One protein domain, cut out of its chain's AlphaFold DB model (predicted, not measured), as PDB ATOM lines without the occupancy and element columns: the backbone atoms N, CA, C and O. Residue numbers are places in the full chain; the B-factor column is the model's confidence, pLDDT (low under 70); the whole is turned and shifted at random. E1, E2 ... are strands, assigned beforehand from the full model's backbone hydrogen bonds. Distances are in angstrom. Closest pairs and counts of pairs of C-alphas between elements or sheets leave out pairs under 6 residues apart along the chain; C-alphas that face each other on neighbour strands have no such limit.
ATOM      1  N   VAL A   3     257.312 234.313 257.083       38.09
ATOM      2  CA  VAL A   3     258.202 233.148 257.023       38.09
ATOM      3  C   VAL A   3     258.022 232.508 255.657       38.09
ATOM      4  O   VAL A   3     256.951 231.976 255.357       38.09
ATOM      5  N   VAL A   4     259.073 232.571 254.840       44.62
ATOM      6  CA  VAL A   4     259.165 231.832 253.580       44.62
ATOM      7  C   VAL A   4     259.977 230.572 253.843       44.62
ATOM      8  O   VAL A   4     261.143 230.650 254.228       44.62
ATOM      9  N   LYS A   5     259.366 229.400 253.663       38.09
ATOM     10  CA  LYS A   5     260.080 228.120 253.667       38.09
ATOM     11  C   LYS A   5     259.995 227.533 252.264       38.09
ATOM     12  O   LYS A   5     258.893 227.281 251.784       38.09
ATOM     13  N   SER A   6     261.143 227.303 251.637       41.69
ATOM     14  CA  SER A   6     261.249 226.433 250.464       41.69
ATOM     15  C   SER A   6     261.724 225.049 250.907       41.69
ATOM     16  O   SER A   6     262.573 224.914 251.795       41.69
ATOM     17  N   ASP A   7     261.117 224.007 250.347       40.31
ATOM     18  CA  ASP A   7     261.572 222.634 250.539       40.31
ATOM     19  C   ASP A   7     262.772 222.384 249.604       40.31
ATOM     20  O   ASP A   7     262.674 222.662 248.408       40.31
ATOM     21  N   PRO A   8     263.911 221.856 250.088       41.28
ATOM     22  CA  PRO A   8     265.101 221.632 249.263       41.28
ATOM     23  C   PRO A   8     264.895 220.652 248.092       41.28
ATOM     24  O   PRO A   8     265.812 220.483 247.285       41.28
ATOM     25  N   LYS A   9     263.730 219.993 247.985       47.66
ATOM     26  CA  LYS A   9     263.390 219.073 246.888       47.66
ATOM     27  C   LYS A   9     262.126 219.424 246.098       47.66
ATOM     28  O   LYS A   9     261.818 218.696 245.156       47.66
ATOM     29  N   ALA A  10     261.410 220.498 246.426       37.94
ATOM     30  CA  ALA A  10     260.182 220.863 245.723       37.94
ATOM     31  C   ALA A  10     260.116 222.374 245.482       37.94
ATOM     32  O   ALA A  10     260.335 223.163 246.395       37.94
ATOM     33  N   ASN A  11     259.788 222.754 244.246       43.12
ATOM     34  CA  ASN A  11     259.638 224.121 243.724       43.12
ATOM     35  C   ASN A  11     258.536 224.966 244.407       43.12
ATOM     36  O   ASN A  11     258.096 225.967 243.848       43.12
ATOM     37  N   ASP A  12     258.083 224.583 245.598       39.91
ATOM     38  CA  ASP A  12     256.954 225.200 246.276       39.91
ATOM     39  C   ASP A  12     257.456 226.182 247.338       39.91
ATOM     40  O   ASP A  12     257.961 225.809 248.403       39.91
ATOM     41  N   VAL A  13     257.314 227.469 247.025       47.25
ATOM     42  CA  VAL A  13     257.536 228.577 247.954       47.25
ATOM     43  C   VAL A  13     256.271 228.750 248.792       47.25
ATOM     44  O   VAL A  13     255.243 229.204 248.295       47.25
ATOM     45  N   TRP A  14     256.332 228.410 250.081       42.41
ATOM     46  CA  TRP A  14     255.233 228.687 251.006       42.41
ATOM     47  C   TRP A  14     255.468 230.022 251.702       42.41
ATOM     48  O   TRP A  14     256.350 230.132 252.558       42.41
ATOM     49  N   VAL A  15     254.655 231.024 251.365       45.56
ATOM     50  CA  VAL A  15     254.589 232.302 252.083       45.56
ATOM     51  C   VAL A  15     253.489 232.190 253.139       45.56
ATOM     52  O   VAL A  15     252.312 232.080 252.800       45.56
ATOM     53  N   ARG A  16     253.846 232.184 254.431       40.38
ATOM     54  CA  ARG A  16     252.868 232.401 255.512       40.38
ATOM     55  C   ARG A  16     252.983 233.837 256.005       40.38
ATOM     56  O   ARG A  16     253.987 234.204 256.621       40.38
ATOM     57  N   THR A  17     251.952 234.632 255.745       42.41
ATOM     58  CA  THR A  17     251.786 235.986 256.281       42.41
ATOM     59  C   THR A  17     251.186 235.871 257.681       42.41
ATOM     60  O   THR A  17     250.050 235.422 257.835       42.41
ATOM     61  N   TYR A  18     251.943 236.219 258.723       36.56
ATOM     62  CA  TYR A  18     251.334 236.457 260.034       36.56
ATOM     63  C   TYR A  18     250.731 237.869 260.041       36.56
ATOM     64  O   TYR A  18     251.412 238.792 259.584       36.56
ATOM     65  N   PRO A  19     249.499 238.051 260.557       36.75
ATOM     66  CA  PRO A  19     248.856 239.354 260.650       36.75
ATOM     67  C   PRO A  19     249.642 240.182 261.658       36.75
ATOM     68  O   PRO A  19     249.598 239.960 262.865       36.75
ATOM     69  N   GLY A  20     250.454 241.078 261.134       38.00
ATOM     70  CA  GLY A  20     251.375 241.863 261.918       38.00
ATOM     71  C   GLY A  20     251.945 242.906 261.002       38.00
ATOM     72  O   GLY A  20     252.934 242.651 260.309       38.00
ATOM     73  N   ASN A  21     251.284 244.062 261.035       45.16
ATOM     74  CA  ASN A  21     251.856 245.361 260.718       45.16
ATOM     75  C   ASN A  21     253.240 245.451 261.384       45.16
ATOM     76  O   ASN A  21     253.575 244.633 262.233       45.16
ATOM     77  N   GLU A  22     254.036 246.459 261.057       45.16
ATOM     78  CA  GLU A  22     255.294 246.722 261.761       45.16
ATOM     79  C   GLU A  22     256.360 245.605 261.567       45.16
ATOM     80  O   GLU A  22     256.520 244.683 262.358       45.16
ATOM     81  N   TRP A  23     257.121 245.712 260.464       42.50
ATOM     82  CA  TRP A  23     258.593 245.901 260.417       42.50
ATOM     83  C   TRP A  23     259.090 245.647 258.982       42.50
ATOM     84  O   TRP A  23     259.549 244.563 258.623       42.50
ATOM     85  N   ALA A  24     258.982 246.677 258.141       43.41
ATOM     86  CA  ALA A  24     259.626 246.747 256.832       43.41
ATOM     87  C   ALA A  24     261.147 246.920 257.011       43.41
ATOM     88  O   ALA A  24     261.671 248.023 256.894       43.41
ATOM     89  N   GLY A  25     261.851 245.849 257.378       43.03
ATOM     90  CA  GLY A  25     263.289 245.935 257.656       43.03
ATOM     91  C   GLY A  25     264.070 244.631 257.562       43.03
ATOM     92  O   GLY A  25     265.272 244.673 257.319       43.03
ATOM     93  N   GLU A  26     263.418 243.474 257.671       44.81
ATOM     94  CA  GLU A  26     264.087 242.189 257.460       44.81
ATOM     95  C   GLU A  26     263.724 241.661 256.080       44.81
ATOM     96  O   GLU A  26     262.745 240.952 255.862       44.81
ATOM     97  N   VAL A  27     264.507 242.115 255.113       52.47
ATOM     98  CA  VAL A  27     264.416 241.721 253.717       52.47
ATOM     99  C   VAL A  27     264.976 240.297 253.603       52.47
ATOM    100  O   VAL A  27     266.184 240.095 253.487       52.47
ATOM    101  N   TRP A  28     264.098 239.298 253.707       55.97
ATOM    102  CA  TRP A  28     264.454 237.880 253.625       55.97
ATOM    103  C   TRP A  28     265.092 237.575 252.270       55.97
ATOM    104  O   TRP A  28     264.479 237.839 251.233       55.97
ATOM    105  N   ALA A  29     266.305 237.017 252.283       59.44
ATOM    106  CA  ALA A  29     267.015 236.564 251.094       59.44
ATOM    107  C   ALA A  29     267.333 235.065 251.199       59.44
ATOM    108  O   ALA A  29     267.826 234.603 252.229       59.44
ATOM    109  N   GLN A  30     267.059 234.307 250.139       67.50
ATOM    110  CA  GLN A  30     267.302 232.867 250.081       67.50
ATOM    111  C   GLN A  30     267.994 232.488 248.771       67.50
ATOM    112  O   GLN A  30     267.664 233.015 247.714       67.50
ATOM    113  N   GLN A  31     268.940 231.552 248.836       69.19
ATOM    114  CA  GLN A  31     269.506 230.911 247.654       69.19
ATOM    115  C   GLN A  31     268.760 229.604 247.363       69.19
ATOM    116  O   GLN A  31     268.606 228.763 248.250       69.19
ATOM    117  N   TYR A  32     268.309 229.431 246.126       67.50
ATOM    118  CA  TYR A  32     267.786 228.170 245.615       67.50
ATOM    119  C   TYR A  32     268.927 227.185 245.339       67.50
ATOM    120  O   TYR A  32     270.060 227.574 245.050       67.50
ATOM    121  N   SER A  33     268.625 225.887 245.381       71.38
ATOM    122  CA  SER A  33     269.597 224.818 245.100       71.38
ATOM    123  C   SER A  33     270.188 224.881 243.686       71.38
ATOM    124  O   SER A  33     271.283 224.373 243.461       71.38
ATOM    125  N   ASP A  34     269.499 225.536 242.750       73.69
ATOM    126  CA  ASP A  34     269.952 225.776 241.376       73.69
ATOM    127  C   ASP A  34     270.857 227.016 241.215       73.69
ATOM    128  O   ASP A  34     271.279 227.338 240.104       73.69
ATOM    129  N   GLY A  35     271.176 227.710 242.312       75.75
ATOM    130  CA  GLY A  35     272.077 228.863 242.325       75.75
ATOM    131  C   GLY A  35     271.400 230.221 242.128       75.75
ATOM    132  O   GLY A  35     272.094 231.242 242.181       75.75
ATOM    133  N   ARG A  36     270.073 230.276 241.953       80.81
ATOM    134  CA  ARG A  36     269.312 231.535 241.981       80.81
ATOM    135  C   ARG A  36     269.247 232.117 243.388       80.81
ATOM    136  O   ARG A  36     269.198 231.393 244.375       80.81
ATOM    137  N   LEU A  37     269.196 233.434 243.478       82.06
ATOM    138  CA  LEU A  37     268.957 234.201 244.693       82.06
ATOM    139  C   LEU A  37     267.556 234.800 244.618       82.06
ATOM    140  O   LEU A  37     267.172 235.311 243.572       82.06
ATOM    141  N   ALA A  38     266.811 234.745 245.714       83.06
ATOM    142  CA  ALA A  38     265.506 235.367 245.877       83.06
ATOM    143  C   ALA A  38     265.512 236.326 247.060       83.06
ATOM    144  O   ALA A  38     266.176 236.072 248.062       83.06
ATOM    145  N   GLN A  39     264.746 237.405 246.954       80.69
ATOM    146  CA  GLN A  39     264.595 238.416 247.987       80.69
ATOM    147  C   GLN A  39     263.181 238.978 247.983       80.69
ATOM    148  O   GLN A  39     262.685 239.381 246.935       80.69
ATOM    149  N   VAL A  40     262.539 239.062 249.144       83.00
ATOM    150  CA  VAL A  40     261.235 239.734 249.255       83.00
ATOM    151  C   VAL A  40     261.456 241.244 249.258       83.00
ATOM    152  O   VAL A  40     262.046 241.770 250.191       83.00
ATOM    153  N   VAL A  41     261.000 241.944 248.221       84.12
ATOM    154  CA  VAL A  41     261.212 243.394 248.045       84.12
ATOM    155  C   VAL A  41     259.965 244.233 248.329       84.12
ATOM    156  O   VAL A  41     260.091 245.434 248.536       84.12
ATOM    157  N   GLY A  42     258.785 243.611 248.383       82.06
ATOM    158  CA  GLY A  42     257.523 244.252 248.759       82.06
ATOM    159  C   GLY A  42     256.586 243.239 249.411       82.06
ATOM    160  O   GLY A  42     256.630 242.059 249.069       82.06
ATOM    161  N   ILE A  43     255.781 243.676 250.379       78.56
ATOM    162  CA  ILE A  43     254.949 242.785 251.213       78.56
ATOM    163  C   ILE A  43     253.461 243.152 251.237       78.56
ATOM    164  O   ILE A  43     252.699 242.453 251.886       78.56
ATOM    165  N   SER A  44     253.072 244.249 250.583       84.88
ATOM    166  CA  SER A  44     251.690 244.736 250.497       84.88
ATOM    167  C   SER A  44     251.551 245.632 249.258       84.88
ATOM    168  O   SER A  44     251.299 246.834 249.350       84.88
ATOM    169  N   GLU A  45     251.800 245.054 248.090       82.12
ATOM    170  CA  GLU A  45     251.725 245.725 246.793       82.12
ATOM    171  C   GLU A  45     250.315 245.609 246.200       82.12
ATOM    172  O   GLU A  45     249.682 244.556 246.285       82.12
ATOM    173  N   LEU A  46     249.850 246.676 245.548       87.94
ATOM    174  CA  LEU A  46     248.676 246.635 244.677       87.94
ATOM    175  C   LEU A  46     249.126 246.251 243.264       87.94
ATOM    176  O   LEU A  46     249.940 246.951 242.662       87.94
ATOM    177  N   VAL A  47     248.571 245.175 242.713       87.94
ATOM    178  CA  VAL A  47     248.907 244.676 241.374       87.94
ATOM    179  C   VAL A  47     247.679 244.731 240.484       87.94
ATOM    180  O   VAL A  47     246.660 244.107 240.772       87.94
ATOM    181  N   ILE A  48     247.773 245.468 239.380       90.25
ATOM    182  CA  ILE A  48     246.685 245.607 238.412       90.25
ATOM    183  C   ILE A  48     247.000 244.738 237.198       90.25
ATOM    184  O   ILE A  48     248.039 244.891 236.559       90.25
ATOM    185  N   THR A  49     246.083 243.838 236.867       85.81
ATOM    186  CA  THR A  49     246.156 242.963 235.692       85.81
ATOM    187  C   THR A  49     244.864 243.084 234.878       85.81
ATOM    188  O   THR A  49     243.868 243.606 235.387       85.81
ATOM    189  N   PRO A  50     244.801 242.553 233.643       89.62
ATOM    190  CA  PRO A  50     243.541 242.478 232.899       89.62
ATOM    191  C   PRO A  50     242.424 241.701 233.617       89.62
ATOM    192  O   PRO A  50     241.257 241.869 233.277       89.62
ATOM    193  N   LEU A  51     242.762 240.856 234.600       82.12
ATOM    194  CA  LEU A  51     241.798 240.095 235.403       82.12
ATOM    195  C   LEU A  51     241.248 240.884 236.601       82.12
ATOM    196  O   LEU A  51     240.296 240.433 237.234       82.12
ATOM    197  N   GLY A  52     241.828 242.045 236.912       87.50
ATOM    198  CA  GLY A  52     241.431 242.883 238.037       87.50
ATOM    199  C   GLY A  52     242.615 243.424 238.833       87.50
ATOM    200  O   GLY A  52     243.783 243.186 238.506       87.50
ATOM    201  N   ALA A  53     242.280 244.175 239.880       89.62
ATOM    202  CA  ALA A  53     243.227 244.679 240.863       89.62
ATOM    203  C   ALA A  53     243.294 243.725 242.061       89.62
ATOM    204  O   ALA A  53     242.257 243.345 242.605       89.62
ATOM    205  N   PHE A  54     244.510 243.366 242.459       86.06
ATOM    206  CA  PHE A  54     244.798 242.514 243.605       86.06
ATOM    207  C   PHE A  54     245.583 243.313 244.639       86.06
ATOM    208  O   PHE A  54     246.617 243.893 244.309       86.06
ATOM    209  N   ASP A  55     245.080 243.370 245.865       86.38
ATOM    210  CA  ASP A  55     245.734 244.003 247.003       86.38
ATOM    211  C   ASP A  55     246.504 242.983 247.861       86.38
ATOM    212  O   ASP A  55     246.382 241.769 247.688       86.38
ATOM    213  N   ASP A  56     247.342 243.502 248.764       84.81
ATOM    214  CA  ASP A  56     248.142 242.714 249.714       84.81
ATOM    215  C   ASP A  56     249.074 241.676 249.053       84.81
ATOM    216  O   ASP A  56     249.287 240.568 249.548       84.81
ATOM    217  N   CYS A  57     249.643 242.021 247.895       84.56
ATOM    218  CA  CYS A  57     250.533 241.122 247.169       84.56
ATOM    219  C   CYS A  57     251.992 241.257 247.632       84.56
ATOM    220  O   CYS A  57     252.495 242.340 247.936       84.56
ATOM    221  N   VAL A  58     252.720 240.145 247.616       84.81
ATOM    222  CA  VAL A  58     254.154 240.079 247.901       84.81
ATOM    223  C   VAL A  58     254.932 240.161 246.596       84.81
ATOM    224  O   VAL A  58     254.675 239.391 245.674       84.81
ATOM    225  N   LYS A  59     255.925 241.049 246.535       85.62
ATOM    226  CA  LYS A  59     256.872 241.152 245.423       85.62
ATOM    227  C   LYS A  59     258.185 240.476 245.794       85.62
ATOM    228  O   LYS A  59     258.843 240.856 246.763       85.62
ATOM    229  N   ILE A  60     258.592 239.503 244.992       83.31
ATOM    230  CA  ILE A  60     259.836 238.752 245.141       83.31
ATOM    231  C   ILE A  60     260.746 239.102 243.974       83.31
ATOM    232  O   ILE A  60     260.342 239.052 242.822       83.31
ATOM    233  N   LYS A  61     261.988 239.451 244.275       86.31
ATOM    234  CA  LYS A  61     263.068 239.652 243.319       86.31
ATOM    235  C   LYS A  61     263.895 238.378 243.227       86.31
ATOM    236  O   LYS A  61     264.379 237.910 244.250       86.31
ATOM    237  N   ILE A  62     264.119 237.864 242.025       85.38
ATOM    238  CA  ILE A  62     264.913 236.667 241.744       85.38
ATOM    239  C   ILE A  62     266.034 237.025 240.768       85.38
ATOM    240  O   ILE A  62     265.806 237.695 239.764       85.38
ATOM    241  N   TRP A  63     267.268 236.617 241.050       87.62
ATOM    242  CA  TRP A  63     268.414 236.877 240.177       87.62
ATOM    243  C   TRP A  63     269.492 235.805 240.318       87.62
ATOM    244  O   TRP A  63     269.518 235.048 241.282       87.62
ATOM    245  N   TRP A  64     270.421 235.758 239.367       83.44
ATOM    246  CA  TRP A  64     271.628 234.938 239.471       83.44
ATOM    247  C   TRP A  64     272.828 235.815 239.803       83.44
ATOM    248  O   TRP A  64     272.898 236.975 239.387       83.44
ATOM    249  N   ASN A  65     273.804 235.252 240.511       78.50
ATOM    250  CA  ASN A  65     275.063 235.948 240.736       78.50
ATOM    251  C   ASN A  65     275.783 236.176 239.393       78.50
ATOM    252  O   ASN A  65     275.999 235.231 238.639       78.50
ATOM    253  N   GLY A  66     276.114 237.432 239.083       73.81
ATOM    254  CA  GLY A  66     276.713 237.824 237.801       73.81
ATOM    255  C   GLY A  66     275.737 237.966 236.623       73.81
ATOM    256  O   GLY A  66     276.184 238.269 235.521       73.81
ATOM    257  N   SER A  67     274.426 237.784 236.826       79.38
ATOM    258  CA  SER A  67     273.426 238.075 235.791       79.38
ATOM    259  C   SER A  67     273.031 239.547 235.805       79.38
ATOM    260  O   SER A  67     272.810 240.139 236.863       79.38
ATOM    261  N   THR A  68     272.889 240.129 234.617       80.75
ATOM    262  CA  THR A  68     272.269 241.446 234.431       80.75
ATOM    263  C   THR A  68     270.745 241.377 234.465       80.75
ATOM    264  O   THR A  68     270.091 242.409 234.567       80.75
ATOM    265  N   PHE A  69     270.166 240.180 234.406       80.88
ATOM    266  CA  PHE A  69     268.726 239.974 234.448       80.88
ATOM    267  C   PHE A  69     268.248 239.740 235.873       80.88
ATOM    268  O   PHE A  69     268.759 238.877 236.595       80.88
ATOM    269  N   VAL A  70     267.221 240.492 236.235       86.50
ATOM    270  CA  VAL A  70     266.450 240.335 237.458       86.50
ATOM    271  C   VAL A  70     265.023 240.002 237.058       86.50
ATOM    272  O   VAL A  70     264.457 240.640 236.179       86.50
ATOM    273  N   GLN A  71     264.439 239.009 237.705       87.00
ATOM    274  CA  GLN A  71     263.028 238.689 237.589       87.00
ATOM    275  C   GLN A  71     262.305 239.210 238.832       87.00
ATOM    276  O   GLN A  71     262.817 239.078 239.942       87.00
ATOM    277  N   TYR A  72     261.119 239.780 238.664       88.50
ATOM    278  CA  TYR A  72     260.204 240.052 239.763       88.50
ATOM    279  C   TYR A  72     258.971 239.176 239.624       88.50
ATOM    280  O   TYR A  72     258.449 239.008 238.528       88.50
ATOM    281  N   GLU A  73     258.505 238.632 240.732       88.56
ATOM    282  CA  GLU A  73     257.294 237.830 240.815       88.56
ATOM    283  C   GLU A  73     256.379 238.438 241.871       88.56
ATOM    284  O   GLU A  73     256.823 238.791 242.963       88.56
ATOM    285  N   HIS A  74     255.101 238.574 241.540       85.00
ATOM    286  CA  HIS A  74     254.077 239.097 242.428       85.00
ATOM    287  C   HIS A  74     253.114 237.980 242.809       85.00
ATOM    288  O   HIS A  74     252.456 237.396 241.946       85.00
ATOM    289  N   TYR A  75     253.015 237.707 244.105       83.88
ATOM    290  CA  TYR A  75     252.153 236.678 244.667       83.88
ATOM    291  C   TYR A  75     251.062 237.308 245.519       83.88
ATOM    292  O   TYR A  75     251.377 238.027 246.461       83.88
ATOM    293  N   CYS A  76     249.798 237.007 245.238       84.94
ATOM    294  CA  CYS A  76     248.676 237.500 246.035       84.94
ATOM    295  C   CYS A  76     248.009 236.353 246.816       84.94
ATOM    296  O   CYS A  76     248.001 235.204 246.341       84.94
ATOM    297  N   PRO A  77     247.437 236.627 248.004       79.56
ATOM    298  CA  PRO A  77     246.752 235.621 248.808       79.56
ATOM    299  C   PRO A  77     245.658 234.893 248.017       79.56
ATOM    300  O   PRO A  77     244.909 235.499 247.259       79.56
ATOM    301  N   SER A  78     245.543 233.577 248.211       76.88
ATOM    302  CA  SER A  78     244.521 232.711 247.586       76.88
ATOM    303  C   SER A  78     244.576 232.562 246.056       76.88
ATOM    304  O   SER A  78     243.832 231.745 245.518       76.88
ATOM    305  N   ILE A  79     245.456 233.291 245.362       83.00
ATOM    306  CA  ILE A  79     245.632 233.215 243.902       83.00
ATOM    307  C   ILE A  79     246.999 232.626 243.546       83.00
ATOM    308  O   ILE A  79     247.107 231.819 242.626       83.00
ATOM    309  N   GLY A  80     248.042 232.994 244.296       83.00
ATOM    310  CA  GLY A  80     249.418 232.653 243.955       83.00
ATOM    311  C   GLY A  80     250.025 233.697 243.018       83.00
ATOM    312  O   GLY A  80     249.826 234.891 243.230       83.00
ATOM    313  N   LEU A  81     250.804 233.259 242.024       83.88
ATOM    314  CA  LEU A  81     251.505 234.149 241.093       83.88
ATOM    315  C   LEU A  81     250.504 234.878 240.188       83.88
ATOM    316  O   LEU A  81     249.810 234.242 239.398       83.88
ATOM    317  N   VAL A  82     250.467 236.207 240.268       86.31
ATOM    318  CA  VAL A  82     249.582 237.047 239.441       86.31
ATOM    319  C   VAL A  82     250.313 237.772 238.319       86.31
ATOM    320  O   VAL A  82     249.718 238.075 237.288       86.31
ATOM    321  N   LEU A  83     251.599 238.061 238.513       86.44
ATOM    322  CA  LEU A  83     252.416 238.818 237.573       86.44
ATOM    323  C   LEU A  83     253.879 238.420 237.738       86.44
ATOM    324  O   LEU A  83     254.359 238.238 238.856       86.44
ATOM    325  N   TYR A  84     254.592 238.329 236.620       88.19
ATOM    326  CA  TYR A  84     256.043 238.261 236.613       88.19
ATOM    327  C   TYR A  84     256.606 239.250 235.592       88.19
ATOM    328  O   TYR A  84     256.038 239.454 234.521       88.19
ATOM    329  N   GLU A  85     257.735 239.858 235.929       88.06
ATOM    330  CA  GLU A  85     258.405 240.883 235.135       88.06
ATOM    331  C   GLU A  85     259.893 240.551 235.036       88.06
ATOM    332  O   GLU A  85     260.473 239.993 235.966       88.06
ATOM    333  N   TYR A  86     260.531 240.919 233.927       86.06
ATOM    334  CA  TYR A  86     261.980 240.816 233.776       86.06
ATOM    335  C   TYR A  86     262.571 242.203 233.557       86.06
ATOM    336  O   TYR A  86     262.172 242.927 232.649       86.06
ATOM    337  N   GLU A  87     263.565 242.546 234.364       86.69
ATOM    338  CA  GLU A  87     264.365 243.753 234.236       86.69
ATOM    339  C   GLU A  87     265.783 243.354 233.813       86.69
ATOM    340  O   GLU A  87     266.533 242.733 234.570       86.69
ATOM    341  N   GLY A  88     266.165 243.694 232.582       79.06
ATOM    342  CA  GLY A  88     267.556 243.611 232.142       79.06
ATOM    343  C   GLY A  88     268.302 244.883 232.537       79.06
ATOM    344  O   GLY A  88     268.022 245.951 231.999       79.06
ATOM    345  N   ARG A  89     269.287 244.792 233.435       61.62
ATOM    346  CA  ARG A  89     270.231 245.885 233.693       61.62
ATOM    347  C   ARG A  89     271.179 246.018 232.505       61.62
ATOM    348  O   ARG A  89     272.168 245.294 232.409       61.62
TER     349      ARG A  89
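AT A GLANCE: This is residues 3 to 89 of the 110 residues of an uncharacterized protein of Candidatus Micrarchaeota archaeon (UniProt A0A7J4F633). A twisted sheet of five strands, E3 to E7, makes the main body, and a separate two-strand hairpin, E1 and E2, lies off its E3 edge, joined to it by a long loop. The long strands E4 and E5 bend sharply together, and the tip of their hairpin folds toward E7. The printed part has 87 residues, with no named helix and seven named strands in the order E1 to E7; the class is all strand. The sheet order is E3, E4, E5, E6, E7, all antiparallel, and E1 and E2 are antiparallel too. The whole is compact, with a radius of gyration of the C-alphas of 13.3 A and spans of 34 by 28 by 26 A.

HOW THE PARTS SIT: E1, residues 3 to 7, and E2, residues 10 to 17, form an antiparallel hairpin at 166 degrees; N 10 and O 7 are 3.2 A apart, within hydrogen-bond range. E1 is near E3, residues 29 to 31, with 5 pairs of C-alphas within 10 A, while E2 and E3 are apart. E3 is an edge strand and forms a hairpin with E4, residues 36 to 49, where N 38 and O 30 are 2.8 A apart. E5, residues 52 to 64, is antiparallel to E4 at 161 degrees, with N 37 and O 63 at 2.7 A and N 49 and O 52 at 2.9 A. E4 bends by 95 degrees at residue 46, and E5 bends by 85 degrees at residue 55. E6, residues 69 to 76, pairs with E5 through N 62 and O 71, 2.7 A. The other edge strand is E7, residues 80 to 88, a hairpin with E6, where N 72 and O 85 are 2.8 A apart. The closest C-alphas of E4 and E7 are those of Thr 49 and Leu 83, 7.7 A apart. E3 to E7 form a meander, each strand the antiparallel neighbour of the one before.

IN THESE COORDINATES: E1 begins at C-alpha 3, (258.202, 233.148, 257.023), and is 12.8 A long; E2 is 20.3 A and E3 7.1 A. E4 starts at C-alpha 36, (269.312, 231.535, 241.981), and measures 26.6 A from first to last C-alpha. E5 is 31.3 A, E6 23.3 A and E7 24.3 A, ending at C-alpha 88, (267.556, 243.611, 232.142).

THE WHOLE: The C-alphas of Pro 19 and Gly 66 are the two farthest apart, 36.1 A. The printed part has no cut. The link from E2 to E3, 11 residues, is long; the others are tight. The mean pLDDT of the printed part is 70.4, and residues 3 to 32 and residue 89 are under 70.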